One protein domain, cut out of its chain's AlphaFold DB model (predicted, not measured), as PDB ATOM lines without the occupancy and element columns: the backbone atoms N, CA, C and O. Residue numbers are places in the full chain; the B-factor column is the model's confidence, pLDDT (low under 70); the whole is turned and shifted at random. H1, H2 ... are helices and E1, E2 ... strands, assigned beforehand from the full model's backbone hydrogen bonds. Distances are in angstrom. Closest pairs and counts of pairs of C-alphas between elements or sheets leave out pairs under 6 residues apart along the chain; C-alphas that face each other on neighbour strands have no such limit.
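What this domain is: This is residues 106 to 321 of the 636 residues of an uncharacterized protein of Arachidicoccus ginsenosidivorans (UniProt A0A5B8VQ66). Two antiparallel sheets lie face to face as a sandwich, their strands nearly aligned; H2 and H5 cover the other face of the larger sheet, with H3 and H4 beside them. A long stretch without named elements, residues 154 to 209, joins E4 to E5. The 216 printed residues hold five named helices and nine named strands, in the order E1 H1 E2 E3 E4 E5 H2 E6 H3 H4 H5 E7 E8 E9; the sheets run E5 E4 E6 E7 E8 and E3 E2 E1 E9. The class is mixed, helices and strands, with under half of the residues in named elements; the whole is compact, with a radius of gyration of the C-alphas of 16.1 A and spans of 43 by 38 by 31 A.

Where its parts are: E1, residues 106 to 114, begins at C-alpha 106 (259.839, 299.363, 277.109) and is 26.0 A long. H1 is 124 to 127, E2 129 to 131, E3 134 to 137. E4, 147 to 153, is 19.8 A long; E5 is 210 to 213. H2, 217 to 229, is 18.8 A long and begins at C-alpha 217 (267.407, 289.816, 313.472). E6, 235 to 241, is 19.5 A long. H3 is 252 to 256, H4 265 to 271, H5 275 to 279. E7, 286 to 291, is 17.0 A long; E8 is 300 to 303. E9, 310 to 320, is 31.5 A long and ends at C-alpha 320 (260.137, 291.378, 275.572).

How they stand to each other: The parts of the sheets that face each other are 10.0 A centre to centre. E1 and E9 are antiparallel, with N 109 and O 315 within hydrogen-bond range at 2.8 A. E4 and E6 are antiparallel, with N 149 and O 239 at 2.9 A. E4 and E5 form a hairpin, with N 148 and O 212 at 2.8 A. E5, H2 and E6 form a split strand-helix-strand unit, E4 between its strands, with a right-handed crossover. H2 lies over E5 and E4 at a height over the sheet of 10.1 A. H5 is on the same face, over E8, at 8.1 A. H4 touches H2, with the C-alphas of Ala 224 and Leu 265 closest at 4.9 A. H3 touches H4, with the C-alphas of Trp 255 and Tyr 266 closest at 5.6 A. H1 is on the smaller sheet, over none of its strands. Every O i to N i+4 pair is within range in H2, H3 and H4; H5 has 0 of 1, but 2 of 2 O i to N i+3 pairs, and H1 is too short for an i+4 pair.

The domain as a whole: The C-alphas of Ile 200 and Gly 261 are farthest apart, at 47.8 A. The printed part has no cut, and E4 to E5 is the long link. The printed part's mean pLDDT is 86.0; residues 117 to 124, 174 to 177, 187 to 205 and 262 are under 70.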
ATOM      1  N   LEU A 106     259.646 298.462 275.975       94.38
ATOM      2  CA  LEU A 106     259.839 299.363 277.109       94.38
ATOM      3  C   LEU A 106     258.545 299.492 277.911       94.38
ATOM      4  O   LEU A 106     257.534 299.954 277.386       94.38
ATOM      5  N   HIS A 107     258.619 299.169 279.197       95.12
ATOM      6  CA  HIS A 107     257.548 299.384 280.163       95.12
ATOM      7  C   HIS A 107     257.842 300.625 280.997       95.12
ATOM      8  O   HIS A 107     258.907 300.750 281.605       95.12
ATOM      9  N   SER A 108     256.897 301.557 281.030       97.06
ATOM     10  CA  SER A 108     257.000 302.800 281.791       97.06
ATOM     11  C   SER A 108     256.619 302.585 283.253       97.06
ATOM     12  O   SER A 108     255.604 301.964 283.553       97.06
ATOM     13  N   PHE A 109     257.411 303.136 284.173       97.50
ATOM     14  CA  PHE A 109     257.184 303.062 285.611       97.50
ATOM     15  C   PHE A 109     257.119 304.457 286.225       97.50
ATOM     16  O   PHE A 109     258.050 305.246 286.088       97.50
ATOM     17  N   LEU A 110     256.039 304.728 286.960       96.25
ATOM     18  CA  LEU A 110     255.905 305.894 287.831       96.25
ATOM     19  C   LEU A 110     255.790 305.414 289.274       96.25
ATOM     20  O   LEU A 110     254.825 304.733 289.630       96.25
ATOM     21  N   ILE A 111     256.778 305.753 290.097       95.44
ATOM     22  CA  ILE A 111     256.891 305.264 291.468       95.44
ATOM     23  C   ILE A 111     256.934 306.448 292.422       95.44
ATOM     24  O   ILE A 111     257.785 307.322 292.293       95.44
ATOM     25  N   ALA A 112     256.038 306.454 293.402       91.31
ATOM     26  CA  ALA A 112     256.039 307.405 294.500       91.31
ATOM     27  C   ALA A 112     256.269 306.668 295.821       91.31
ATOM     28  O   ALA A 112     255.714 305.588 296.040       91.31
ATOM     29  N   HIS A 113     257.088 307.240 296.701       91.69
ATOM     30  CA  HIS A 113     257.367 306.670 298.018       91.69
ATOM     31  C   HIS A 113     257.738 307.748 299.039       91.69
ATOM     32  O   HIS A 113     258.296 308.772 298.674       91.69
ATOM     33  N   GLY A 114     257.465 307.532 300.322       88.69
ATOM     34  CA  GLY A 114     257.761 308.493 301.391       88.69
ATOM     35  C   GLY A 114     257.697 307.848 302.774       88.69
ATOM     36  O   GLY A 114     257.519 306.633 302.889       88.69
ATOM     37  N   VAL A 115     257.855 308.636 303.840       84.00
ATOM     38  CA  VAL A 115     257.656 308.136 305.213       84.00
ATOM     39  C   VAL A 115     256.197 308.302 305.620       84.00
ATOM     40  O   VAL A 115     255.541 309.295 305.314       84.00
ATOM     41  N   TYR A 116     255.659 307.304 306.318       72.81
ATOM     42  CA  TYR A 116     254.272 307.324 306.755       72.81
ATOM     43  C   TYR A 116     254.092 308.155 308.034       72.81
ATOM     44  O   TYR A 116     254.754 307.904 309.041       72.81
ATOM     45  N   GLY A 117     253.134 309.087 308.023       67.88
ATOM     46  CA  GLY A 117     252.776 309.891 309.200       67.88
ATOM     47  C   GLY A 117     253.670 311.114 309.438       67.88
ATOM     48  O   GLY A 117     253.665 311.665 310.535       67.88
ATOM     49  N   SER A 118     254.420 311.554 308.429       65.31
ATOM     50  CA  SER A 118     255.353 312.685 308.498       65.31
ATOM     51  C   SER A 118     254.776 314.042 308.072       65.31
ATOM     52  O   SER A 118     255.519 314.994 307.876       65.31
ATOM     53  N   GLY A 119     253.456 314.160 307.912       61.88
ATOM     54  CA  GLY A 119     252.815 315.358 307.347       61.88
ATOM     55  C   GLY A 119     252.595 315.288 305.831       61.88
ATOM     56  O   GLY A 119     251.871 316.118 305.285       61.88
ATOM     57  N   ILE A 120     253.119 314.254 305.164       65.44
ATOM     58  CA  ILE A 120     252.722 313.879 303.802       65.44
ATOM     59  C   ILE A 120     251.272 313.365 303.844       65.44
ATOM     60  O   ILE A 120     250.972 312.486 304.663       65.44
ATOM     61  N   PRO A 121     250.358 313.862 302.984       60.91
ATOM     62  CA  PRO A 121     248.996 313.348 302.914       60.91
ATOM     63  C   PRO A 121     249.004 311.828 302.728       60.91
ATOM     64  O   PRO A 121     249.687 311.305 301.851       60.91
ATOM     65  N   THR A 122     248.225 311.095 303.522       60.22
ATOM     66  CA  THR A 122     248.181 309.619 303.521       60.22
ATOM     67  C   THR A 122     247.456 309.025 302.302       60.22
ATOM     68  O   THR A 122     246.946 307.908 302.353       60.22
ATOM     69  N   GLY A 123     247.404 309.758 301.188       63.69
ATOM     70  CA  GLY A 123     246.828 309.291 299.934       63.69
ATOM     71  C   GLY A 123     247.653 308.159 299.324       63.69
ATOM     72  O   GLY A 123     248.881 308.217 299.277       63.69
ATOM     73  N   TRP A 124     246.971 307.136 298.807       66.62
ATOM     74  CA  TRP A 124     247.581 305.972 298.152       66.62
ATOM     75  C   TRP A 124     248.513 306.341 296.986       66.62
ATOM     76  O   TRP A 124     249.485 305.634 296.734       66.62
ATOM     77  N   SER A 125     248.266 307.472 296.314       71.62
ATOM     78  CA  SER A 125     249.105 307.989 295.226       71.62
ATOM     79  C   SER A 125     250.536 308.294 295.663       71.62
ATOM     80  O   SER A 125     251.433 308.260 294.830       71.62
ATOM     81  N   ASN A 126     250.762 308.556 296.954       76.69
ATOM     82  CA  ASN A 126     252.082 308.883 297.489       76.69
ATOM     83  C   ASN A 126     252.979 307.662 297.722       76.69
ATOM     84  O   ASN A 126     254.162 307.828 298.011       76.69
ATOM     85  N   PHE A 127     252.416 306.461 297.562       83.31
ATOM     86  CA  PHE A 127     253.081 305.172 297.731       83.31
ATOM     87  C   PHE A 127     252.830 304.251 296.529       83.31
ATOM     88  O   PHE A 127     252.870 303.034 296.668       83.31
ATOM     89  N   ALA A 128     252.466 304.798 295.369       87.81
ATOM     90  CA  ALA A 128     252.034 304.009 294.223       87.81
ATOM     91  C   ALA A 128     253.213 303.555 293.353       87.81
ATOM     92  O   ALA A 128     254.139 304.321 293.108       87.81
ATOM     93  N   ILE A 129     253.117 302.340 292.814       93.00
ATOM     94  CA  ILE A 129     253.841 301.894 291.624       93.00
ATOM     95  C   ILE A 129     252.814 301.797 290.504       93.00
ATOM     96  O   ILE A 129     251.856 301.022 290.599       93.00
ATOM     97  N   ARG A 130     253.015 302.574 289.443       92.94
ATOM     98  CA  ARG A 130     252.256 302.455 288.202       92.94
ATOM     99  C   ARG A 130     253.149 301.927 287.098       92.94
ATOM    100  O   ARG A 130     254.224 302.480 286.901       92.94
ATOM    101  N   GLN A 131     252.670 300.917 286.387       95.00
ATOM    102  CA  GLN A 131     253.298 300.362 285.195       95.00
ATOM    103  C   GLN A 131     252.372 300.630 284.013       95.00
ATOM    104  O   GLN A 131     251.199 300.267 284.072       95.00
ATOM    105  N   ASP A 132     252.857 301.326 282.987       94.44
ATOM    106  CA  ASP A 132     252.076 301.661 281.783       94.44
ATOM    107  C   ASP A 132     250.723 302.319 282.105       94.44
ATOM    108  O   ASP A 132     249.687 302.066 281.495       94.44
ATOM    109  N   GLY A 133     250.728 303.165 283.140       90.81
ATOM    110  CA  GLY A 133     249.552 303.861 283.667       90.81
ATOM    111  C   GLY A 133     248.689 303.039 284.636       90.81
ATOM    112  O   GLY A 133     248.014 303.633 285.488       90.81
ATOM    113  N   ALA A 134     248.753 301.706 284.591       89.31
ATOM    114  CA  ALA A 134     248.019 300.822 285.491       89.31
ATOM    115  C   ALA A 134     248.609 300.853 286.908       89.31
ATOM    116  O   ALA A 134     249.822 300.830 287.094       89.31
ATOM    117  N   LEU A 135     247.749 300.914 287.929       87.12
ATOM    118  CA  LEU A 135     248.181 300.852 289.325       87.12
ATOM    119  C   LEU A 135     248.513 299.400 289.689       87.12
ATOM    120  O   LEU A 135     247.609 298.571 289.768       87.12
ATOM    121  N   ILE A 136     249.793 299.112 289.920       88.81
ATOM    122  CA  ILE A 136     250.272 297.772 290.277       88.81
ATOM    123  C   ILE A 136     250.222 297.599 291.784       88.81
ATOM    124  O   ILE A 136     249.463 296.795 292.308       88.81
ATOM    125  N   SER A 137     251.007 298.400 292.491       87.88
ATOM    126  CA  SER A 137     251.104 298.344 293.939       87.88
ATOM    127  C   SER A 137     250.807 299.708 294.528       87.88
ATOM    128  O   SER A 137     251.087 300.740 293.916       87.88
ATOM    129  N   SER A 138     250.241 299.720 295.727       79.75
ATOM    130  CA  SER A 138     250.080 300.948 296.484       79.75
ATOM    131  C   SER A 138     250.440 300.736 297.954       79.75
ATOM    132  O   SER A 138     251.534 300.267 298.261       79.75
ATOM    133  N   PHE A 139     249.543 301.146 298.840       75.50
ATOM    134  CA  PHE A 139     249.714 301.346 300.268       75.50
ATOM    135  C   PHE A 139     250.338 300.155 301.020       75.50
ATOM    136  O   PHE A 139     250.219 299.001 300.621       75.50
ATOM    137  N   GLN A 140     250.981 300.443 302.156       76.88
ATOM    138  CA  GLN A 140     251.561 299.423 303.033       76.88
ATOM    139  C   GLN A 140     250.566 298.842 304.036       76.88
ATOM    140  O   GLN A 140     249.638 299.517 304.488       76.88
ATOM    141  N   CYS A 141     250.836 297.626 304.506       76.25
ATOM    142  CA  CYS A 141     250.218 297.121 305.717       76.25
ATOM    143  C   CYS A 141     250.781 297.827 306.957       76.25
ATOM    144  O   CYS A 141     251.887 297.539 307.422       76.25
ATOM    145  N   THR A 142     249.987 298.719 307.541       73.19
ATOM    146  CA  THR A 142     250.390 299.561 308.680       73.19
ATOM    147  C   THR A 142     250.649 298.776 309.970       73.19
ATOM    148  O   THR A 142     251.411 299.235 310.817       73.19
ATOM    149  N   THR A 143     250.092 297.566 310.117       76.75
ATOM    150  CA  THR A 143     250.269 296.736 311.331       76.75
ATOM    151  C   THR A 143     251.690 296.193 311.517       76.75
ATOM    152  O   THR A 143     252.066 295.861 312.638       76.75
ATOM    153  N   LEU A 144     252.503 296.132 310.456       81.44
ATOM    154  CA  LEU A 144     253.915 295.741 310.561       81.44
ATOM    155  C   LEU A 144     254.791 296.860 311.146       81.44
ATOM    156  O   LEU A 144     255.809 296.600 311.797       81.44
ATOM    157  N   GLY A 145     254.390 298.115 310.947       84.69
ATOM    158  CA  GLY A 145     255.220 299.288 311.182       84.69
ATOM    159  C   GLY A 145     256.423 299.341 310.234       84.69
ATOM    160  O   GLY A 145     256.261 299.210 309.024       84.69
ATOM    161  N   ASN A 146     257.625 299.533 310.786       90.50
ATOM    162  CA  ASN A 146     258.887 299.549 310.036       90.50
ATOM    163  C   ASN A 146     259.045 298.267 309.203       90.50
ATOM    164  O   ASN A 146     259.142 297.172 309.765       90.50
ATOM    165  N   SER A 147     259.022 298.405 307.878       93.25
ATOM    166  CA  SER A 147     258.944 297.269 306.957       93.25
ATOM    167  C   SER A 147     259.618 297.518 305.606       93.25
ATOM    168  O   SER A 147     259.779 298.654 305.167       93.25
ATOM    169  N   LEU A 148     260.031 296.440 304.944       95.62
ATOM    170  CA  LEU A 148     260.482 296.443 303.556       95.62
ATOM    171  C   LEU A 148     259.394 295.803 302.703       95.62
ATOM    172  O   LEU A 148     258.883 294.738 303.048       95.62
ATOM    173  N   MET A 149     259.041 296.449 301.600       94.31
ATOM    174  CA  MET A 149     258.092 295.920 300.632       94.31
ATOM    175  C   MET A 149     258.788 295.666 299.307       94.31
ATOM    176  O   MET A 149     259.401 296.576 298.754       94.31
ATOM    177  N   PHE A 150     258.644 294.449 298.798       97.38
ATOM    178  CA  PHE A 150     259.162 294.034 297.506       97.38
ATOM    179  C   PHE A 150     258.008 293.864 296.522       97.38
ATOM    180  O   PHE A 150     256.987 293.249 296.841       97.38
ATOM    181  N   ASN A 151     258.200 294.385 295.317       96.69
ATOM    182  CA  ASN A 151     257.396 294.086 294.142       96.69
ATOM    183  C   ASN A 151     258.335 293.468 293.111       96.69
ATOM    184  O   ASN A 151     259.293 294.111 292.678       96.69
ATOM    185  N   VAL A 152     258.093 292.202 292.787       97.56
ATOM    186  CA  VAL A 152     258.938 291.402 291.896       97.56
ATOM    187  C   VAL A 152     258.224 291.285 290.558       97.56
ATOM    188  O   VAL A 152     257.026 291.016 290.541       97.56
ATOM    189  N   PHE A 153     258.942 291.470 289.457       96.75
ATOM    190  CA  PHE A 153     258.417 291.394 288.096       96.75
ATOM    191  C   PHE A 153     259.134 290.285 287.319       96.75
ATOM    192  O   PHE A 153     260.321 290.026 287.545       96.75
ATOM    193  N   THR A 154     258.420 289.601 286.423       94.75
ATOM    194  CA  THR A 154     259.007 288.556 285.571       94.75
ATOM    195  C   THR A 154     260.125 289.130 284.689       94.75
ATOM    196  O   THR A 154     260.040 290.300 284.310       94.75
ATOM    197  N   PRO A 155     261.173 288.347 284.358       89.81
ATOM    198  CA  PRO A 155     262.322 288.847 283.594       89.81
ATOM    199  C   PRO A 155     261.956 289.397 282.211       89.81
ATOM    200  O   PRO A 155     262.427 290.465 281.830       89.81
ATOM    201  N   ASP A 156     261.102 288.671 281.484       89.00
ATOM    202  CA  ASP A 156     260.790 288.971 280.086       89.00
ATOM    203  C   ASP A 156     259.504 289.790 279.945       89.00
ATOM    204  O   ASP A 156     259.509 290.852 279.339       89.00
ATOM    205  N   GLY A 157     258.402 289.351 280.556       90.38
ATOM    206  CA  GLY A 157     257.103 290.019 280.417       90.38
ATOM    207  C   GLY A 157     256.844 291.214 281.329       90.38
ATOM    208  O   GLY A 157     255.775 291.821 281.236       90.38
ATOM    209  N   ILE A 158     257.753 291.486 282.272       93.50
ATOM    210  CA  ILE A 158     257.609 292.509 283.321       93.50
ATOM    211  C   ILE A 158     256.239 292.413 284.022       93.50
ATOM    212  O   ILE A 158     255.598 293.411 284.343       93.50
ATOM    213  N   GLN A 159     255.748 291.195 284.254       92.94
ATOM    214  CA  GLN A 159     254.482 290.963 284.948       92.94
ATOM    215  C   GLN A 159     254.735 290.853 286.454       92.94
ATOM    216  O   GLN A 159     255.654 290.133 286.851       92.94
ATOM    217  N   PRO A 160     253.959 291.530 287.317       93.81
ATOM    218  CA  PRO A 160     254.170 291.466 288.757       93.81
ATOM    219  C   PRO A 160     253.807 290.082 289.314       93.81
ATOM    220  O   PRO A 160     252.722 289.560 289.062       93.81
ATOM    221  N   TYR A 161     254.691 289.508 290.127       93.62
ATOM    222  CA  TYR A 161     254.411 288.283 290.870       93.62
ATOM    223  C   TYR A 161     253.375 288.534 291.963       93.62
ATOM    224  O   TYR A 161     253.441 289.517 292.705       93.62
ATOM    225  N   ILE A 162     252.447 287.594 292.096       90.44
ATOM    226  CA  ILE A 162     251.442 287.574 293.152       90.44
ATOM    227  C   ILE A 162     252.048 286.923 294.398       90.44
ATOM    228  O   ILE A 162     252.671 285.864 294.329       90.44
ATOM    229  N   ASN A 163     251.863 287.559 295.550       89.62
ATOM    230  CA  ASN A 163     252.224 287.021 296.850       89.62
ATOM    231  C   ASN A 163     251.201 285.959 297.258       89.62
ATOM    232  O   ASN A 163     250.157 286.259 297.828       89.62
ATOM    233  N   GLU A 164     251.499 284.712 296.930       87.56
ATOM    234  CA  GLU A 164     250.715 283.528 297.273       87.56
ATOM    235  C   GLU A 164     251.660 282.375 297.645       87.56
ATOM    236  O   GLU A 164     252.881 282.532 297.623       87.56
ATOM    237  N   SER A 165     251.127 281.209 298.017       86.69
ATOM    238  CA  SER A 165     251.948 280.076 298.477       86.69
ATOM    239  C   SER A 165     253.009 279.633 297.461       86.69
ATOM    240  O   SER A 165     254.077 279.172 297.859       86.69
ATOM    241  N   THR A 166     252.720 279.787 296.168       88.69
ATOM    242  CA  THR A 166     253.663 279.610 295.057       88.69
ATOM    243  C   THR A 166     253.589 280.849 294.169       88.69
ATOM    244  O   THR A 166     252.695 280.924 293.332       88.69
ATOM    245  N   PRO A 167     254.467 281.845 294.354       91.31
ATOM    246  CA  PRO A 167     254.360 283.094 293.616       91.31
ATOM    247  C   PRO A 167     254.410 282.902 292.102       91.31
ATOM    248  O   PRO A 167     255.274 282.199 291.576       91.31
ATOM    249  N   SER A 168     253.501 283.574 291.403       88.94
ATOM    250  CA  SER A 168     253.329 283.492 289.950       88.94
ATOM    251  C   SER A 168     252.787 284.821 289.404       88.94
ATOM    252  O   SER A 168     252.101 285.536 290.141       88.94
ATOM    253  N   PRO A 169     253.056 285.187 288.135       88.62
ATOM    254  CA  PRO A 169     252.387 286.315 287.478       88.62
ATOM    255  C   PRO A 169     250.894 286.052 287.203       88.62
ATOM    256  O   PRO A 169     250.138 286.981 286.929       88.62
ATOM    257  N   VAL A 170     250.454 284.791 287.284       84.38
ATOM    258  CA  VAL A 170     249.056 284.366 287.128       84.38
ATOM    259  C   VAL A 170     248.593 283.715 288.425       84.38
ATOM    260  O   VAL A 170     249.266 282.823 288.934       84.38
ATOM    261  N   GLN A 171     247.437 284.135 288.941       79.38
ATOM    262  CA  GLN A 171     246.906 283.612 290.200       79.38
ATOM    263  C   GLN A 171     246.616 282.111 290.079       79.38
ATOM    264  O   GLN A 171     245.760 281.710 289.288       79.38
ATOM    265  N   ASN A 172     247.301 281.290 290.878       73.62
ATOM    266  CA  ASN A 172     247.218 279.831 290.775       73.62
ATOM    267  C   ASN A 172     245.856 279.266 291.210       73.62
ATOM    268  O   ASN A 172     245.374 278.286 290.642       73.62
ATOM    269  N   VAL A 173     245.221 279.876 292.216       70.31
ATOM    270  CA  VAL A 173     243.898 279.462 292.699       70.31
ATOM    271  C   VAL A 173     243.027 280.696 292.940       70.31
ATOM    272  O   VAL A 173     243.321 281.477 293.856       70.31
ATOM    273  N   PRO A 174     241.940 280.881 292.168       68.06
ATOM    274  CA  PRO A 174     240.992 281.963 292.401       68.06
ATOM    275  C   PRO A 174     240.468 281.938 293.846       68.06
ATOM    276  O   PRO A 174     240.116 280.879 294.361       68.06
ATOM    277  N   ASN A 175     240.381 283.105 294.490       61.75
ATOM    278  CA  ASN A 175     239.823 283.290 295.841       61.75
ATOM    279  C   ASN A 175     240.597 282.630 297.006       61.75
ATOM    280  O   ASN A 175     240.008 282.359 298.054       61.75
ATOM    281  N   THR A 176     241.901 282.375 296.867       64.62
ATOM    282  CA  THR A 176     242.756 281.958 297.998       64.62
ATOM    283  C   THR A 176     243.312 283.144 298.784       64.62
ATOM    284  O   THR A 176     243.304 284.281 298.313       64.62
ATOM    285  N   SER A 177     243.766 282.888 300.017       66.50
ATOM    286  CA  SER A 177     244.375 283.911 300.869       66.50
ATOM    287  C   SER A 177     245.655 284.441 300.230       66.50
ATOM    288  O   SER A 177     246.596 283.684 299.998       66.50
ATOM    289  N   ILE A 178     245.681 285.746 299.989       77.12
ATOM    290  CA  ILE A 178     246.813 286.467 299.421       77.12
ATOM    291  C   ILE A 178     247.783 286.869 300.542       77.12
ATOM    292  O   ILE A 178     247.386 287.384 301.592       77.12
ATOM    293  N   GLY A 179     249.069 286.665 300.293       81.12
ATOM    294  CA  GLY A 179     250.182 286.955 301.182       81.12
ATOM    295  C   GLY A 179     250.640 285.764 302.024       81.12
ATOM    296  O   GLY A 179     250.084 284.671 301.947       81.12
ATOM    297  N   GLY A 180     251.674 285.963 302.845       85.81
ATOM    298  CA  GLY A 180     252.214 284.902 303.708       85.81
ATOM    299  C   GLY A 180     253.438 284.178 303.147       85.81
ATOM    300  O   GLY A 180     254.093 283.440 303.887       85.81
ATOM    301  N   PHE A 181     253.789 284.387 301.873       91.69
ATOM    302  CA  PHE A 181     254.923 283.705 301.260       91.69
ATOM    303  C   PHE A 181     256.231 284.036 301.987       91.69
ATOM    304  O   PHE A 181     256.549 285.210 302.185       91.69
ATOM    305  N   MET A 182     256.962 283.001 302.414       92.62
ATOM    306  CA  MET A 182     258.234 283.093 303.150       92.62
ATOM    307  C   MET A 182     258.218 284.040 304.366       92.62
ATOM    308  O   MET A 182     259.234 284.634 304.715       92.62
ATOM    309  N   GLY A 183     257.068 284.185 305.034       87.94
ATOM    310  CA  GLY A 183     256.930 285.073 306.195       87.94
ATOM    311  C   GLY A 183     256.625 286.530 305.842       87.94
ATOM    312  O   GLY A 183     256.611 287.381 306.733       87.94
ATOM    313  N   SER A 184     256.341 286.828 304.570       91.56
ATOM    314  CA  SER A 184     255.721 288.097 304.195       91.56
ATOM    315  C   SER A 184     254.337 288.213 304.828       91.56
ATOM    316  O   SER A 184     253.676 287.227 305.160       91.56
ATOM    317  N   LYS A 185     253.870 289.437 305.027       86.81
ATOM    318  CA  LYS A 185     252.580 289.693 305.651       86.81
ATOM    319  C   LYS A 185     251.443 289.295 304.712       86.81
ATOM    320  O   LYS A 185     251.418 289.700 303.553       86.81
ATOM    321  N   ALA A 186     250.507 288.506 305.239       77.25
ATOM    322  CA  ALA A 186     249.202 288.290 304.618       77.25
ATOM    323  C   ALA A 186     248.498 289.633 304.386       77.25
ATOM    324  O   ALA A 186     248.698 290.563 305.173       77.25
ATOM    325  N   SER A 187     247.685 289.722 303.334       66.19
ATOM    326  CA  SER A 187     246.976 290.953 302.985       66.19
ATOM    327  C   SER A 187     246.209 291.522 304.196       66.19
ATOM    328  O   SER A 187     245.758 290.792 305.084       66.19
ATOM    329  N   CYS A 188     246.193 292.850 304.324       66.62
ATOM    330  CA  CYS A 188     245.727 293.519 305.536       66.62
ATOM    331  C   CYS A 188     244.257 293.921 305.413       66.62
ATOM    332  O   CYS A 188     243.943 295.073 305.129       66.62
ATOM    333  N   GLY A 189     243.374 292.958 305.673       53.41
ATOM    334  CA  GLY A 189     241.953 292.993 305.312       53.41
ATOM    335  C   GLY A 189     241.009 293.956 306.020       53.41
ATOM    336  O   GLY A 189     239.810 293.785 305.867       53.41
ATOM    337  N   ASN A 190     241.486 294.954 306.770       52.50
ATOM    338  CA  ASN A 190     240.606 295.864 307.527       52.50
ATOM    339  C   ASN A 190     240.987 297.359 307.453       52.50
ATOM    340  O   ASN A 190     240.505 298.143 308.270       52.50
ATOM    341  N   HIS A 191     241.834 297.797 306.510       51.25
ATOM    342  CA  HIS A 191     242.104 299.234 306.328       51.25
ATOM    343  C   HIS A 191     241.295 299.789 305.141       51.25
ATOM    344  O   HIS A 191     241.302 299.157 304.087       51.25
ATOM    345  N   PRO A 192     240.703 300.998 305.218       50.59
ATOM    346  CA  PRO A 192     239.947 301.615 304.110       50.59
ATOM    347  C   PRO A 192     240.765 301.892 302.832       50.59
ATOM    348  O   PRO A 192     240.228 302.405 301.857       50.59
ATOM    349  N   TYR A 193     242.060 301.564 302.838       49.97
ATOM    350  CA  TYR A 193     242.991 301.708 301.716       49.97
ATOM    351  C   TYR A 193     243.845 300.442 301.489       49.97
ATOM    352  O   TYR A 193     244.820 300.491 300.748       49.97
ATOM    353  N   SER A 194     243.513 299.326 302.151       51.06
ATOM    354  CA  SER A 194     244.160 298.014 302.008       51.06
ATOM    355  C   SER A 194     243.054 296.980 301.853       51.06
ATOM    356  O   SER A 194     242.488 296.520 302.842       51.06
ATOM    357  N   PHE A 195     242.701 296.673 300.610       50.94
ATOM    358  CA  PHE A 195     241.607 295.760 300.308       50.94
ATOM    359  C   PHE A 195     242.161 294.390 299.920       50.94
ATOM    360  O   PHE A 195     242.984 294.291 299.014       50.94
ATOM    361  N   ASP A 196     241.702 293.346 300.612       44.06
ATOM    362  CA  ASP A 196     242.053 291.941 300.340       44.06
ATOM    363  C   ASP A 196     241.160 291.329 299.247       44.06
ATOM    364  O   ASP A 196     241.496 290.309 298.651       44.06
ATOM    365  N   VAL A 197     240.035 291.986 298.954       45.06
ATOM    366  CA  VAL A 197     239.044 291.638 297.929       45.06
ATOM    367  C   VAL A 197     238.809 292.895 297.101       45.06
ATOM    368  O   VAL A 197     238.647 293.943 297.717       45.06
ATOM    369  N   ASP A 198     238.798 292.810 295.764       46.81
ATOM    370  CA  ASP A 198     238.506 293.950 294.872       46.81
ATOM    371  C   ASP A 198     237.165 294.601 295.273       46.81
ATOM    372  O   ASP A 198     236.106 294.043 294.965       46.81
ATOM    373  N   PRO A 199     237.127 295.766 295.949       49.09
ATOM    374  CA  PRO A 199     235.889 296.508 296.078       49.09
ATOM    375  C   PRO A 199     235.513 297.034 294.694       49.09
ATOM    376  O   PRO A 199     236.373 297.367 293.875       49.09
ATOM    377  N   ILE A 200     234.214 297.191 294.451       43.59
ATOM    378  CA  ILE A 200     233.721 297.915 293.278       43.59
ATOM    379  C   ILE A 200     234.424 299.289 293.244       43.59
ATOM    380  O   ILE A 200     234.255 300.096 294.158       43.59
ATOM    381  N   ASN A 201     235.219 299.523 292.191       47.69
ATOM    382  CA  ASN A 201     236.024 300.725 291.905       47.69
ATOM    383  C   ASN A 201     237.421 300.859 292.559       47.69
ATOM    384  O   ASN A 201     238.039 301.909 292.379       47.69
ATOM    385  N   TYR A 202     237.968 299.842 293.244       53.50
ATOM    386  CA  TYR A 202     239.344 299.897 293.780       53.50
ATOM    387  C   TYR A 202     240.125 298.594 293.517       53.50
ATOM    388  O   TYR A 202     239.877 297.595 294.175       53.50
ATOM    389  N   PRO A 203     241.100 298.550 292.595       55.56
ATOM    390  CA  PRO A 203     241.865 297.323 292.368       55.56
ATOM    391  C   PRO A 203     242.664 296.908 293.621       55.56
ATOM    392  O   PRO A 203     243.321 297.739 294.258       55.56
ATOM    393  N   ASN A 204     242.640 295.617 293.966       63.09
ATOM    394  CA  ASN A 204     243.479 295.003 294.991       63.09
ATOM    395  C   ASN A 204     244.937 295.033 294.517       63.09
ATOM    396  O   ASN A 204     245.405 294.179 293.765       63.09
ATOM    397  N   THR A 205     245.652 296.049 294.984       69.00
ATOM    398  CA  THR A 205     247.074 296.288 294.700       69.00
ATOM    399  C   THR A 205     248.001 295.635 295.728       69.00
ATOM    400  O   THR A 205     249.218 295.627 295.553       69.00
ATOM    401  N   ASN A 206     247.438 295.054 296.792       74.12
ATOM    402  CA  ASN A 206     248.196 294.371 297.841       74.12
ATOM    403  C   ASN A 206     248.678 292.993 297.416       74.12
ATOM    404  O   ASN A 206     249.665 292.495 297.953       74.12
ATOM    405  N   LYS A 207     248.016 292.381 296.433       81.81
ATOM    406  CA  LYS A 207     248.385 291.046 295.972       81.81
ATOM    407  C   LYS A 207     249.781 290.933 295.389       81.81
ATOM    408  O   LYS A 207     250.325 289.842 295.390       81.81
ATOM    409  N   TYR A 208     250.383 292.038 294.965       89.25
ATOM    410  CA  TYR A 208     251.751 292.055 294.449       89.25
ATOM    411  C   TYR A 208     252.786 292.477 295.504       89.25
ATOM    412  O   TYR A 208     253.951 292.689 295.167       89.25
ATOM    413  N   ASN A 209     252.374 292.651 296.767       90.25
ATOM    414  CA  ASN A 209     253.228 293.143 297.846       90.25
ATOM    415  C   ASN A 209     253.793 291.992 298.672       90.25
ATOM    416  O   ASN A 209     253.080 291.357 299.449       90.25
ATOM    417  N   PHE A 210     255.105 291.801 298.598       94.19
ATOM    418  CA  PHE A 210     255.847 290.975 299.543       94.19
ATOM    419  C   PHE A 210     256.410 291.885 300.633       94.19
ATOM    420  O   PHE A 210     257.500 292.439 300.501       94.19
ATOM    421  N   GLN A 211     255.621 292.121 301.683       93.25
ATOM    422  CA  GLN A 211     255.983 293.050 302.754       93.25
ATOM    423  C   GLN A 211     256.445 292.314 304.012       93.25
ATOM    424  O   GLN A 211     255.746 291.440 304.518       93.25
ATOM    425  N   PHE A 212     257.587 292.717 304.560       95.00
ATOM    426  CA  PHE A 212     258.218 292.105 305.726       95.00
ATOM    427  C   PHE A 212     258.532 293.168 306.779       95.00
ATOM    428  O   PHE A 212     258.989 294.259 306.443       95.00
ATOM    429  N   THR A 213     258.338 292.860 308.063       93.94
ATOM    430  CA  THR A 213     259.000 293.624 309.141       93.94
ATOM    431  C   THR A 213     260.515 293.440 309.024       93.94
ATOM    432  O   THR A 213     260.958 292.418 308.519       93.94
ATOM    433  N   TYR A 214     261.309 294.411 309.478       94.31
ATOM    434  CA  TYR A 214     262.772 294.278 309.607       94.31
ATOM    435  C   TYR A 214     263.268 294.558 311.040       94.31
ATOM    436  O   TYR A 214     264.450 294.834 311.270       94.31
ATOM    437  N   LYS A 215     262.360 294.516 312.027       91.94
ATOM    438  CA  LYS A 215     262.607 294.948 313.411       91.94
ATOM    439  C   LYS A 215     263.621 294.066 314.142       91.94
ATOM    440  O   LYS A 215     264.535 294.578 314.787       91.94
ATOM    441  N   THR A 216     263.477 292.750 314.035       92.81
ATOM    442  CA  THR A 216     264.351 291.779 314.709       92.81
ATOM    443  C   THR A 216     265.390 291.180 313.756       92.81
ATOM    444  O   THR A 216     265.251 291.269 312.538       92.81
ATOM    445  N   ALA A 217     266.433 290.542 314.296       92.62
ATOM    446  CA  ALA A 217     267.407 289.816 313.472       92.62
ATOM    447  C   ALA A 217     266.748 288.668 312.681       92.62
ATOM    448  O   ALA A 217     267.062 288.461 311.514       92.62
ATOM    449  N   ALA A 218     265.776 287.972 313.286       92.31
ATOM    450  CA  ALA A 218     265.007 286.918 312.621       92.31
ATOM    451  C   ALA A 218     264.145 287.459 311.467       92.31
ATOM    452  O   ALA A 218     264.043 286.825 310.419       92.31
ATOM    453  N   ASP A 219     263.567 288.652 311.632       93.69
ATOM    454  CA  ASP A 219     262.817 289.317 310.566       93.69
ATOM    455  C   ASP A 219     263.711 289.597 309.348       93.69
ATOM    456  O   ASP A 219     263.346 289.294 308.212       93.69
ATOM    457  N   ARG A 220     264.914 290.136 309.584       94.69
ATOM    458  CA  ARG A 220     265.886 290.441 308.523       94.69
ATOM    459  C   ARG A 220     266.429 289.185 307.844       94.69
ATOM    460  O   ARG A 220     266.643 289.203 306.634       94.69
ATOM    461  N   ASP A 221     266.582 288.091 308.585       93.38
ATOM    462  CA  ASP A 221     266.949 286.781 308.038       93.38
ATOM    463  C   ASP A 221     265.870 286.222 307.086       93.38
ATOM    464  O   ASP A 221     266.195 285.700 306.019       93.38
ATOM    465  N   ASN A 222     264.580 286.410 307.395       93.88
ATOM    466  CA  ASN A 222     263.491 286.037 306.480       93.88
ATOM    467  C   ASN A 222     263.536 286.840 305.173       93.88
ATOM    468  O   ASN A 222     263.340 286.273 304.098       93.88
ATOM    469  N   ILE A 223     263.845 288.139 305.246       96.31
ATOM    470  CA  ILE A 223     264.010 288.976 304.048       96.31
ATOM    471  C   ILE A 223     265.205 288.500 303.217       96.31
ATOM    472  O   ILE A 223     265.093 288.391 301.998       96.31
ATOM    473  N   ALA A 224     266.331 288.172 303.857       95.44
ATOM    474  CA  ALA A 224     267.507 287.656 303.159       95.44
ATOM    475  C   ALA A 224     267.196 286.349 302.404       95.44
ATOM    476  O   ALA A 224     267.554 286.219 301.234       95.44
ATOM    477  N   LYS A 225     266.450 285.427 303.029       94.81
ATOM    478  CA  LYS A 225     265.961 284.194 302.386       94.81
ATOM    479  C   LYS A 225     264.998 284.476 301.235       94.81
ATOM    480  O   LYS A 225     265.077 283.815 300.205       94.81
ATOM    481  N   PHE A 226     264.106 285.456 301.383       97.00
ATOM    482  CA  PHE A 226     263.222 285.872 300.294       97.00
ATOM    483  C   PHE A 226     264.022 286.419 299.103       97.00
ATOM    484  O   PHE A 226     263.763 286.024 297.972       97.00
ATOM    485  N   MET A 227     265.039 287.256 299.342       96.50
ATOM    486  CA  MET A 227     265.923 287.763 298.282       96.50
ATOM    487  C   MET A 227     266.720 286.659 297.572       96.50
ATOM    488  O   MET A 227     267.091 286.839 296.410       96.50
ATOM    489  N   ASP A 228     266.993 285.538 298.242       95.12
ATOM    490  CA  ASP A 228     267.599 284.352 297.623       95.12
ATOM    491  C   ASP A 228     266.612 283.564 296.759       95.12
ATOM    492  O   ASP A 228     267.023 282.971 295.767       95.12
ATOM    493  N   TRP A 229     265.321 283.579 297.100       95.44
ATOM    494  CA  TRP A 229     264.276 282.922 296.315       95.44
ATOM    495  C   TRP A 229     263.927 283.661 295.016       95.44
ATOM    496  O   TRP A 229     263.514 283.009 294.058       95.44
ATOM    497  N   ILE A 230     264.056 284.996 294.982       96.75
ATOM    498  CA  ILE A 230     263.670 285.804 293.813       96.75
ATOM    499  C   ILE A 230     264.292 285.211 292.534       96.75
ATOM    500  O   ILE A 230     265.517 285.061 292.500       96.75
ATOM    501  N   PRO A 231     263.482 284.910 291.496       95.56
ATOM    502  CA  PRO A 231     263.982 284.349 290.246       95.56
ATOM    503  C   PRO A 231     265.070 285.209 289.598       95.56
ATOM    504  O   PRO A 231     264.994 286.440 289.591       95.56
ATOM    505  N   ASP A 232     266.075 284.556 289.019       95.62
ATOM    506  CA  ASP A 232     267.121 285.245 288.265       95.62
ATOM    507  C   ASP A 232     266.524 286.015 287.075       95.62
ATOM    508  O   ASP A 232     265.578 285.572 286.424       95.62
ATOM    509  N   GLY A 233     267.071 287.199 286.803       94.94
ATOM    510  CA  GLY A 233     266.600 288.104 285.757       94.94
ATOM    511  C   GLY A 233     265.383 288.952 286.136       94.94
ATOM    512  O   GLY A 233     265.069 289.890 285.403       94.94
ATOM    513  N   SER A 234     264.713 288.685 287.264       97.19
ATOM    514  CA  SER A 234     263.564 289.480 287.705       97.19
ATOM    515  C   SER A 234     263.956 290.912 288.041       97.19
ATOM    516  O   SER A 234     264.945 291.154 288.738       97.19
ATOM    517  N   TYR A 235     263.122 291.866 287.630       97.81
ATOM    518  CA  TYR A 235     263.191 293.221 288.164       97.81
ATOM    519  C   TYR A 235     262.524 293.269 289.534       97.81
ATOM    520  O   TYR A 235     261.457 292.692 289.748       97.81
ATOM    521  N   VAL A 236     263.146 293.975 290.469       98.19
ATOM    522  CA  VAL A 236     262.681 294.063 291.848       98.19
ATOM    523  C   VAL A 236     262.662 295.516 292.272       98.19
ATOM    524  O   VAL A 236     263.694 296.182 292.273       98.19
ATOM    525  N   ILE A 237     261.487 295.991 292.677       98.25
ATOM    526  CA  ILE A 237     261.314 297.293 293.313       98.25
ATOM    527  C   ILE A 237     261.187 297.067 294.818       98.25
ATOM    528  O   ILE A 237     260.294 296.348 295.270       98.25
ATOM    529  N   VAL A 238     262.068 297.693 295.594       98.00
ATOM    530  CA  VAL A 238     262.083 297.629 297.056       98.00
ATOM    531  C   VAL A 238     261.772 298.999 297.633       98.00
ATOM    532  O   VAL A 238     262.433 299.987 297.316       98.00
ATOM    533  N   ARG A 239     260.780 299.058 298.520       95.12
ATOM    534  CA  ARG A 239     260.397 300.264 299.256       95.12
ATOM    535  C   ARG A 239     260.622 300.062 300.748       95.12
ATOM    536  O   ARG A 239     260.062 299.148 301.353       95.12
ATOM    537  N   LEU A 240     261.446 300.923 301.335       95.38
ATOM    538  CA  LEU A 240     261.754 300.968 302.761       95.38
ATOM    539  C   LEU A 240     260.767 301.891 303.468       95.38
ATOM    540  O   LEU A 240     260.797 303.108 303.280       95.38
ATOM    541  N   PHE A 241     259.896 301.301 304.279       90.94
ATOM    542  CA  PHE A 241     258.912 302.005 305.082       90.94
ATOM    543  C   PHE A 241     259.409 302.199 306.513       90.94
ATOM    544  O   PHE A 241     259.891 301.274 307.177       90.94
ATOM    545  N   VAL A 242     259.211 303.418 307.001       89.69
ATOM    546  CA  VAL A 242     259.401 303.819 308.393       89.69
ATOM    547  C   VAL A 242     258.077 304.386 308.903       89.69
ATOM    548  O   VAL A 242     257.344 305.035 308.154       89.69
ATOM    549  N   VAL A 243     257.747 304.115 310.166       83.94
ATOM    550  CA  VAL A 243     256.547 304.640 310.831       83.94
ATOM    551  C   VAL A 243     256.901 305.288 312.170       83.94
ATOM    552  O   VAL A 243     257.881 304.915 312.815       83.94
ATOM    553  N   SER A 244     256.073 306.233 312.610       81.38
ATOM    554  CA  SER A 244     256.154 306.813 313.956       81.38
ATOM    555  C   SER A 244     255.836 305.765 315.048       81.38
ATOM    556  O   SER A 244     254.941 304.941 314.834       81.38
ATOM    557  N   PRO A 245     256.510 305.783 316.223       81.81
ATOM    558  CA  PRO A 245     257.539 306.740 316.644       81.81
ATOM    559  C   PRO A 245     258.931 306.410 316.079       81.81
ATOM    560  O   PRO A 245     259.388 305.269 316.125       81.81
ATOM    561  N   TYR A 246     259.643 307.435 315.602       84.81
ATOM    562  CA  TYR A 246     260.948 307.318 314.925       84.81
ATOM    563  C   TYR A 246     262.139 307.018 315.857       84.81
ATOM    564  O   TYR A 246     263.291 307.244 315.498       84.81
ATOM    565  N   THR A 247     261.873 306.534 317.069       74.69
ATOM    566  CA  THR A 247     262.852 306.374 318.154       74.69
ATOM    567  C   THR A 247     263.363 304.942 318.325       74.69
ATOM    568  O   THR A 247     264.357 304.740 319.015       74.69
ATOM    569  N   SER A 248     262.727 303.955 317.681       79.69
ATOM    570  CA  SER A 248     263.063 302.526 317.809       79.69
ATOM    571  C   SER A 248     263.158 301.844 316.439       79.69
ATOM    572  O   SER A 248     262.439 300.884 316.146       79.69
ATOM    573  N   ILE A 249     264.020 302.376 315.568       88.69
ATOM    574  CA  ILE A 249     264.260 301.862 314.213       88.69
ATOM    575  C   ILE A 249     265.612 301.133 314.203       88.69
ATOM    576  O   ILE A 249     266.621 301.745 314.554       88.69
ATOM    577  N   PRO A 250     265.679 299.851 313.802       92.12
ATOM    578  CA  PRO A 250     266.962 299.206 313.548       92.12
ATOM    579  C   PRO A 250     267.521 299.740 312.230       92.12
ATOM    580  O   PRO A 250     267.111 299.318 311.148       92.12
ATOM    581  N   PHE A 251     268.420 300.708 312.344       95.12
ATOM    582  CA  PHE A 251     269.140 301.310 311.227       95.12
ATOM    583  C   PHE A 251     270.180 300.350 310.639       95.12
ATOM    584  O   PHE A 251     270.387 299.243 311.147       95.12
ATOM    585  N   VAL A 252     270.840 300.777 309.560       95.75
ATOM    586  CA  VAL A 252     271.752 299.925 308.783       95.75
ATOM    587  C   VAL A 252     272.857 299.278 309.629       95.75
ATOM    588  O   VAL A 252     273.204 298.123 309.390       95.75
ATOM    589  N   ASP A 253     273.353 299.941 310.678       94.94
ATOM    590  CA  ASP A 253     274.376 299.370 311.568       94.94
ATOM    591  C   ASP A 253     273.877 298.134 312.325       94.94
ATOM    592  O   ASP A 253     274.616 297.164 312.499       94.94
ATOM    593  N   THR A 254     272.594 298.109 312.703       94.25
ATOM    594  CA  THR A 254     271.975 296.907 313.270       94.25
ATOM    595  C   THR A 254     271.964 295.774 312.243       94.25
ATOM    596  O   THR A 254     272.261 294.636 312.597       94.25
ATOM    597  N   TRP A 255     271.683 296.070 310.969       94.44
ATOM    598  CA  TRP A 255     271.638 295.064 309.900       94.44
ATOM    599  C   TRP A 255     273.040 294.514 309.598       94.44
ATOM    600  O   TRP A 255     273.195 293.316 309.381       94.44
ATOM    601  N   LYS A 256     274.073 295.370 309.647       94.00
ATOM    602  CA  LYS A 256     275.491 294.978 309.523       94.00
ATOM    603  C   LYS A 256     275.935 294.042 310.648       94.00
ATOM    604  O   LYS A 256     276.735 293.143 310.405       94.00
ATOM    605  N   SER A 257     275.419 294.256 311.859       91.81
ATOM    606  CA  SER A 257     275.798 293.508 313.065       91.81
ATOM    607  C   SER A 257     275.121 292.138 313.224       91.81
ATOM    608  O   SER A 257     275.426 291.419 314.175       91.81
ATOM    609  N   ASP A 258     274.210 291.761 312.321       92.00
ATOM    610  CA  ASP A 258     273.512 290.476 312.405       92.00
ATOM    611  C   ASP A 258     274.481 289.288 312.283       92.00
ATOM    612  O   ASP A 258     275.314 289.224 311.376       92.00
ATOM    613  N   ALA A 259     274.319 288.306 313.178       77.62
ATOM    614  CA  ALA A 259     275.230 287.170 313.357       77.62
ATOM    615  C   ALA A 259     275.386 286.256 312.120       77.62
ATOM    616  O   ALA A 259     276.323 285.462 312.066       77.62
ATOM    617  N   SER A 260     274.513 286.382 311.113       73.31
ATOM    618  CA  SER A 260     274.533 285.595 309.868       73.31
ATOM    619  C   SER A 260     275.690 285.947 308.909       73.31
ATOM    620  O   SER A 260     275.792 285.357 307.831       73.31
ATOM    621  N   GLY A 261     276.569 286.892 309.270       70.00
ATOM    622  CA  GLY A 261     277.788 287.217 308.519       70.00
ATOM    623  C   GLY A 261     277.511 287.624 307.065       70.00
ATOM    624  O   GLY A 261     276.706 288.515 306.811       70.00
ATOM    625  N   VAL A 262     278.155 286.949 306.099       63.94
ATOM    626  CA  VAL A 262     278.027 287.212 304.643       63.94
ATOM    627  C   VAL A 262     276.625 286.967 304.061       63.94
ATOM    628  O   VAL A 262     276.367 287.342 302.924       63.94
ATOM    629  N   ASN A 263     275.715 286.357 304.825       82.81
ATOM    630  CA  ASN A 263     274.352 286.045 304.384       82.81
ATOM    631  C   ASN A 263     273.276 286.932 305.027       82.81
ATOM    632  O   ASN A 263     272.090 286.672 304.835       82.81
ATOM    633  N   ASN A 264     273.654 287.964 305.788       92.50
ATOM    634  CA  ASN A 264     272.676 288.880 306.372       92.50
ATOM    635  C   ASN A 264     272.041 289.816 305.321       92.50
ATOM    636  O   ASN A 264     272.533 289.963 304.200       92.50
ATOM    637  N   LEU A 265     270.936 290.470 305.696       95.62
ATOM    638  CA  LEU A 265     270.171 291.358 304.814       95.62
ATOM    639  C   LEU A 265     271.025 292.473 304.194       95.62
ATOM    640  O   LEU A 265     270.871 292.779 303.011       95.62
ATOM    641  N   TYR A 266     271.935 293.061 304.975       96.69
ATOM    642  CA  TYR A 266     272.836 294.100 304.481       96.69
ATOM    643  C   TYR A 266     273.685 293.580 303.316       96.69
ATOM    644  O   TYR A 266     273.700 294.182 302.245       96.69
ATOM    645  N   GLN A 267     274.311 292.413 303.474       95.25
ATOM    646  CA  GLN A 267     275.129 291.809 302.422       95.25
ATOM    647  C   GLN A 267     274.305 291.429 301.186       95.25
ATOM    648  O   GLN A 267     274.795 291.562 300.067       95.25
ATOM    649  N   LYS A 268     273.029 291.043 301.348       94.94
ATOM    650  CA  LYS A 268     272.126 290.831 300.203       94.94
ATOM    651  C   LYS A 268     271.864 292.122 299.425       94.94
ATOM    652  O   LYS A 268     271.880 292.080 298.199       94.94
ATOM    653  N   PHE A 269     271.670 293.255 300.100       95.81
ATOM    654  CA  PHE A 269     271.531 294.561 299.441       95.81
ATOM    655  C   PHE A 269     272.811 294.952 298.694       95.81
ATOM    656  O   PHE A 269     272.753 295.277 297.508       95.81
ATOM    657  N   ILE A 270     273.971 294.847 299.349       95.12
ATOM    658  CA  ILE A 270     275.265 295.160 298.725       95.12
ATOM    659  C   ILE A 270     275.550 294.241 297.531       95.12
ATOM    660  O   ILE A 270     275.997 294.714 296.490       95.12
ATOM    661  N   GLY A 271     275.209 292.954 297.625       93.00
ATOM    662  CA  GLY A 271     275.341 291.995 296.526       93.00
ATOM    663  C   GLY A 271     274.459 292.293 295.308       93.00
ATOM    664  O   GLY A 271     274.736 291.770 294.235       93.00
ATOM    665  N   GLN A 272     273.422 293.128 295.445       94.50
ATOM    666  CA  GLN A 272     272.617 293.649 294.328       94.50
ATOM    667  C   GLN A 272     273.030 295.080 293.917       94.50
ATOM    668  O   GLN A 272     272.324 295.729 293.151       94.50
ATOM    669  N   GLY A 273     274.143 295.603 294.447       95.00
ATOM    670  CA  GLY A 273     274.637 296.955 294.158       95.00
ATOM    671  C   GLY A 273     273.907 298.086 294.893       95.00
ATOM    672  O   GLY A 273     274.070 299.252 294.534       95.00
ATOM    673  N   LEU A 274     273.114 297.779 295.926       96.44
ATOM    674  CA  LEU A 274     272.271 298.748 296.642       96.44
ATOM    675  C   LEU A 274     273.009 299.441 297.802       96.44
ATOM    676  O   LEU A 274     272.580 299.378 298.955       96.44
ATOM    677  N   SER A 275     274.139 300.087 297.512       96.62
ATOM    678  CA  SER A 275     275.014 300.720 298.512       96.62
ATOM    679  C   SER A 275     274.411 301.928 299.235       96.62
ATOM    680  O   SER A 275     274.828 302.230 300.348       96.62
ATOM    681  N   ALA A 276     273.410 302.607 298.667       97.44
ATOM    682  CA  ALA A 276     272.769 303.764 299.303       97.44
ATOM    683  C   ALA A 276     272.100 303.407 300.642       97.44
ATOM    684  O   ALA A 276     271.847 304.286 301.460       97.44
ATOM    685  N   ILE A 277     271.853 302.118 300.913       97.38
ATOM    686  CA  ILE A 277     271.353 301.667 302.216       97.38
ATOM    687  C   ILE A 277     272.273 302.064 303.383       97.38
ATOM    688  O   ILE A 277     271.791 302.188 304.507       97.38
ATOM    689  N   ASP A 278     273.564 302.320 303.135       97.56
ATOM    690  CA  ASP A 278     274.501 302.831 304.143       97.56
ATOM    691  C   ASP A 278     274.086 304.196 304.726       97.56
ATOM    692  O   ASP A 278     274.435 304.500 305.866       97.56
ATOM    693  N   ASP A 279     273.265 304.974 304.014       96.94
ATOM    694  CA  ASP A 279     272.747 306.266 304.483       96.94
ATOM    695  C   ASP A 279     271.500 306.140 305.374       96.94
ATOM    696  O   ASP A 279     270.969 307.151 305.861       96.94
ATOM    697  N   PHE A 280     271.006 304.918 305.607       96.75
ATOM    698  CA  PHE A 280     269.875 304.645 306.493       96.75
ATOM    699  C   PHE A 280     270.299 304.653 307.967       96.75
ATOM    700  O   PHE A 280     270.254 303.637 308.663       96.75
ATOM    701  N   THR A 281     270.727 305.824 308.433       95.44
ATOM    702  CA  THR A 281     271.201 306.106 309.801       95.44
ATOM    703  C   THR A 281     270.223 306.969 310.607       95.44
ATOM    704  O   THR A 281     270.424 307.210 311.795       95.44
ATOM    705  N   SER A 282     269.145 307.427 309.970       93.62
ATOM    706  CA  SER A 282     268.038 308.174 310.568       93.62
ATOM    707  C   SER A 282     266.723 307.826 309.860       93.62
ATOM    708  O   SER A 282     266.715 307.120 308.848       93.62
ATOM    709  N   ALA A 283     265.586 308.263 310.413       92.38
ATOM    710  CA  ALA A 283     264.274 307.984 309.835       92.38
ATOM    711  C   ALA A 283     264.154 308.588 308.427       92.38
ATOM    712  O   ALA A 283     264.117 309.807 308.272       92.38
ATOM    713  N   LYS A 284     264.098 307.712 307.419       93.12
ATOM    714  CA  LYS A 284     264.057 308.039 305.991       93.12
ATOM    715  C   LYS A 284     263.194 307.024 305.252       93.12
ATOM    716  O   LYS A 284     263.053 305.882 305.693       93.12
ATOM    717  N   ALA A 285     262.657 307.430 304.112       92.69
ATOM    718  CA  ALA A 285     262.107 306.510 303.131       92.69
ATOM    719  C   ALA A 285     263.210 306.105 302.154       92.69
ATOM    720  O   ALA A 285     264.107 306.895 301.875       92.69
ATOM    721  N   GLY A 286     263.136 304.887 301.622       95.81
ATOM    722  CA  GLY A 286     264.079 304.399 300.616       95.81
ATOM    723  C   GLY A 286     263.363 303.719 299.458       95.81
ATOM    724  O   GLY A 286     262.392 302.995 299.678       95.81
ATOM    725  N   LEU A 287     263.839 303.951 298.241       97.75
ATOM    726  CA  LEU A 287     263.386 303.298 297.020       97.75
ATOM    727  C   LEU A 287     264.595 302.711 296.295       97.75
ATOM    728  O   LEU A 287     265.546 303.428 295.994       97.75
ATOM    729  N   PHE A 288     264.523 301.422 295.985       98.31
ATOM    730  CA  PHE A 288     265.565 300.690 295.278       98.31
ATOM    731  C   PHE A 288     264.949 299.914 294.115       98.31
ATOM    732  O   PHE A 288     263.866 299.350 294.260       98.31
ATOM    733  N   ILE A 289     265.629 299.871 292.975       98.19
ATOM    734  CA  ILE A 289     265.248 299.066 291.812       98.19
ATOM    735  C   ILE A 289     266.494 298.338 291.334       98.19
ATOM    736  O   ILE A 289     267.495 298.984 291.035       98.19
ATOM    737  N   TYR A 290     266.439 297.016 291.250       97.62
ATOM    738  CA  TYR A 290     267.535 296.201 290.726       97.62
ATOM    739  C   TYR A 290     266.999 295.072 289.851       97.62
ATOM    740  O   TYR A 290     265.798 294.790 289.852       97.62
ATOM    741  N   LYS A 291     267.901 294.422 289.117       97.06
ATOM    742  CA  LYS A 291     267.607 293.214 288.355       97.06
ATOM    743  C   LYS A 291     268.410 292.061 288.939       97.06
ATOM    744  O   LYS A 291     269.636 292.125 289.017       97.06
ATOM    745  N   LYS A 292     267.711 291.041 289.432       97.00
ATOM    746  CA  LYS A 292     268.313 289.922 290.158       97.00
ATOM    747  C   LYS A 292     269.322 289.201 289.265       97.00
ATOM    748  O   LYS A 292     268.982 288.788 288.160       97.00
ATOM    749  N   SER A 293     270.542 289.026 289.770       93.31
ATOM    750  CA  SER A 293     271.614 288.265 289.105       93.31
ATOM    751  C   SER A 293     272.045 288.823 287.734       93.31
ATOM    752  O   SER A 293     272.635 288.099 286.935       93.31
ATOM    753  N   ASP A 294     271.802 290.113 287.466       92.12
ATOM    754  CA  ASP A 294     272.224 290.799 286.239       92.12
ATOM    755  C   ASP A 294     273.039 292.060 286.570       92.12
ATOM    756  O   ASP A 294     272.497 293.133 286.835       92.12
ATOM    757  N   ASN A 295     274.367 291.928 286.523       87.75
ATOM    758  CA  ASN A 295     275.298 293.021 286.822       87.75
ATOM    759  C   ASN A 295     275.398 294.068 285.697       87.75
ATOM    760  O   ASN A 295     276.072 295.080 285.879       87.75
ATOM    761  N   SER A 296     274.787 293.827 284.530       92.00
ATOM    762  CA  SER A 296     274.737 294.826 283.454       92.00
ATOM    763  C   SER A 296     273.672 295.895 283.714       92.00
ATOM    764  O   SER A 296     273.776 297.015 283.212       92.00
ATOM    765  N   PHE A 297     272.675 295.580 284.546       94.44
ATOM    766  CA  PHE A 297     271.670 296.535 284.982       94.44
ATOM    767  C   PHE A 297     272.249 297.478 286.041       94.44
ATOM    768  O   PHE A 297     272.743 297.035 287.075       94.44
ATOM    769  N   THR A 298     272.149 298.789 285.813       95.62
ATOM    770  CA  THR A 298     272.526 299.791 286.820       95.62
ATOM    771  C   THR A 298     271.357 300.012 287.785       95.62
ATOM    772  O   THR A 298     270.318 300.509 287.346       95.62
ATOM    773  N   PRO A 299     271.490 299.679 289.083       96.75
ATOM    774  CA  PRO A 299     270.392 299.827 290.028       96.75
ATOM    775  C   PRO A 299     269.987 301.287 290.250       96.75
ATOM    776  O   PRO A 299     270.835 302.175 290.352       96.75
ATOM    777  N   TYR A 300     268.686 301.525 290.413       97.81
ATOM    778  CA  TYR A 300     268.182 302.774 290.980       97.81
ATOM    779  C   TYR A 300     268.199 302.677 292.501       97.81
ATOM    780  O   TYR A 300     267.765 301.672 293.063       97.81
ATOM    781  N   GLN A 301     268.635 303.729 293.182       97.75
ATOM    782  CA  GLN A 301     268.619 303.776 294.637       97.75
ATOM    783  C   GLN A 301     268.535 305.214 295.134       97.75
ATOM    784  O   GLN A 301     269.307 306.071 294.712       97.75
ATOM    785  N   GLN A 302     267.596 305.478 296.037       97.44
ATOM    786  CA  GLN A 302     267.438 306.782 296.668       97.44
ATOM    787  C   GLN A 302     266.877 306.617 298.075       97.44
ATOM    788  O   GLN A 302     265.909 305.883 298.277       97.44
ATOM    789  N   LEU A 303     267.440 307.357 299.028       96.94
ATOM    790  CA  LEU A 303     266.790 307.652 300.298       96.94
ATOM    791  C   LEU A 303     266.414 309.130 300.350       96.94
ATOM    792  O   LEU A 303     267.059 309.966 299.718       96.94
ATOM    793  N   THR A 304     265.365 309.452 301.098       94.75
ATOM    794  CA  THR A 304     265.014 310.842 301.408       94.75
ATOM    795  C   THR A 304     266.070 311.491 302.307       94.75
ATOM    796  O   THR A 304     266.796 310.791 303.020       94.75
ATOM    797  N   ALA A 305     266.164 312.825 302.308       92.25
ATOM    798  CA  ALA A 305     267.075 313.521 303.219       92.25
ATOM    799  C   ALA A 305     266.664 313.305 304.685       92.25
ATOM    800  O   ALA A 305     267.514 313.063 305.548       92.25
ATOM    801  N   ASP A 306     265.357 313.320 304.947       90.25
ATOM    802  CA  ASP A 306     264.748 313.061 306.248       90.25
ATOM    803  C   ASP A 306     263.371 312.379 306.110       90.25
ATOM    804  O   ASP A 306     263.014 311.859 305.050       90.25
ATOM    805  N   TYR A 307     262.594 312.333 307.193       87.25
ATOM    806  CA  TYR A 307     261.281 311.696 307.196       87.25
ATOM    807  C   TYR A 307     260.154 312.568 306.615       87.25
ATOM    808  O   TYR A 307     259.057 312.061 306.425       87.25
ATOM    809  N   LEU A 308     260.366 313.854 306.338       87.38
ATOM    810  CA  LEU A 308     259.347 314.778 305.819       87.38
ATOM    811  C   LEU A 308     259.250 314.762 304.285       87.38
ATOM    812  O   LEU A 308     258.236 315.182 303.730       87.38
ATOM    813  N   GLU A 309     260.284 314.277 303.603       88.44
ATOM    814  CA  GLU A 309     260.371 314.280 302.142       88.44
ATOM    815  C   GLU A 309     259.721 313.062 301.455       88.44
ATOM    816  O   GLU A 309     259.428 312.027 302.060       88.44
ATOM    817  N   GLN A 310     259.533 313.193 300.136       89.31
ATOM    818  CA  GLN A 310     258.978 312.171 299.253       89.31
ATOM    819  C   GLN A 310     259.899 311.931 298.048       89.31
ATOM    820  O   GLN A 310     260.529 312.846 297.525       89.31
ATOM    821  N   ILE A 311     259.918 310.691 297.577       93.00
ATOM    822  CA  ILE A 311     260.561 310.238 296.350       93.00
ATOM    823  C   ILE A 311     259.493 310.105 295.261       93.00
ATOM    824  O   ILE A 311     258.455 309.476 295.479       93.00
ATOM    825  N   GLN A 312     259.765 310.657 294.080       93.31
ATOM    826  CA  GLN A 312     258.997 310.408 292.861       93.31
ATOM    827  C   GLN A 312     259.954 310.083 291.717       93.31
ATOM    828  O   GLN A 312     260.881 310.842 291.446       93.31
ATOM    829  N   VAL A 313     259.722 308.954 291.052       95.44
ATOM    830  CA  VAL A 313     260.589 308.430 289.994       95.44
ATOM    831  C   VAL A 313     259.761 308.110 288.771       95.44
ATOM    832  O   VAL A 313     258.736 307.437 288.868       95.44
ATOM    833  N   SER A 314     260.248 308.567 287.621       96.81
ATOM    834  CA  SER A 314     259.828 308.091 286.310       96.81
ATOM    835  C   SER A 314     260.994 307.333 285.690       96.81
ATOM    836  O   SER A 314     262.089 307.885 285.581       96.81
ATOM    837  N   THR A 315     260.784 306.071 285.338       95.94
ATOM    838  CA  THR A 315     261.806 305.222 284.714       95.94
ATOM    839  C   THR A 315     261.173 304.266 283.706       95.94
ATOM    840  O   THR A 315     259.948 304.161 283.621       95.94
ATOM    841  N   SER A 316     261.997 303.564 282.936       95.75
ATOM    842  CA  SER A 316     261.554 302.509 282.029       95.75
ATOM    843  C   SER A 316     262.364 301.243 282.257       95.75
ATOM    844  O   SER A 316     263.584 301.304 282.401       95.75
ATOM    845  N   LEU A 317     261.680 300.102 282.288       95.44
ATOM    846  CA  LEU A 317     262.297 298.779 282.364       95.44
ATOM    847  C   LEU A 317     262.084 298.050 281.038       95.44
ATOM    848  O   LEU A 317     261.047 298.224 280.394       95.44
ATOM    849  N   VAL A 318     263.075 297.264 280.624       94.00
ATOM    850  CA  VAL A 318     263.062 296.559 279.335       94.00
ATOM    851  C   VAL A 318     262.568 295.135 279.546       94.00
ATOM    852  O   VAL A 318     263.188 294.386 280.306       94.00
ATOM    853  N   GLY A 319     261.472 294.792 278.873       92.88
ATOM    854  CA  GLY A 319     260.963 293.435 278.703       92.88
ATOM    855  C   GLY A 319     261.023 292.989 277.243       92.88
ATOM    856  O   GLY A 319     261.658 293.631 276.405       92.88
ATOM    857  N   LYS A 320     260.329 291.901 276.926       92.75
ATOM    858  CA  LYS A 320     260.137 291.378 275.572       92.75
ATOM    859  C   LYS A 320     258.686 291.559 275.144       92.75
ATOM    860  O   LYS A 320     257.766 291.432 275.952       92.75
ATOM    861  N   ASP A 321     258.483 291.801 273.857       91.94
ATOM    862  CA  ASP A 321     257.171 291.640 273.242       91.94
ATOM    863  C   ASP A 321     256.737 290.161 273.320       91.94
ATOM    864  O   ASP A 321     257.557 289.253 273.451       91.94
TER     865      ASP A 321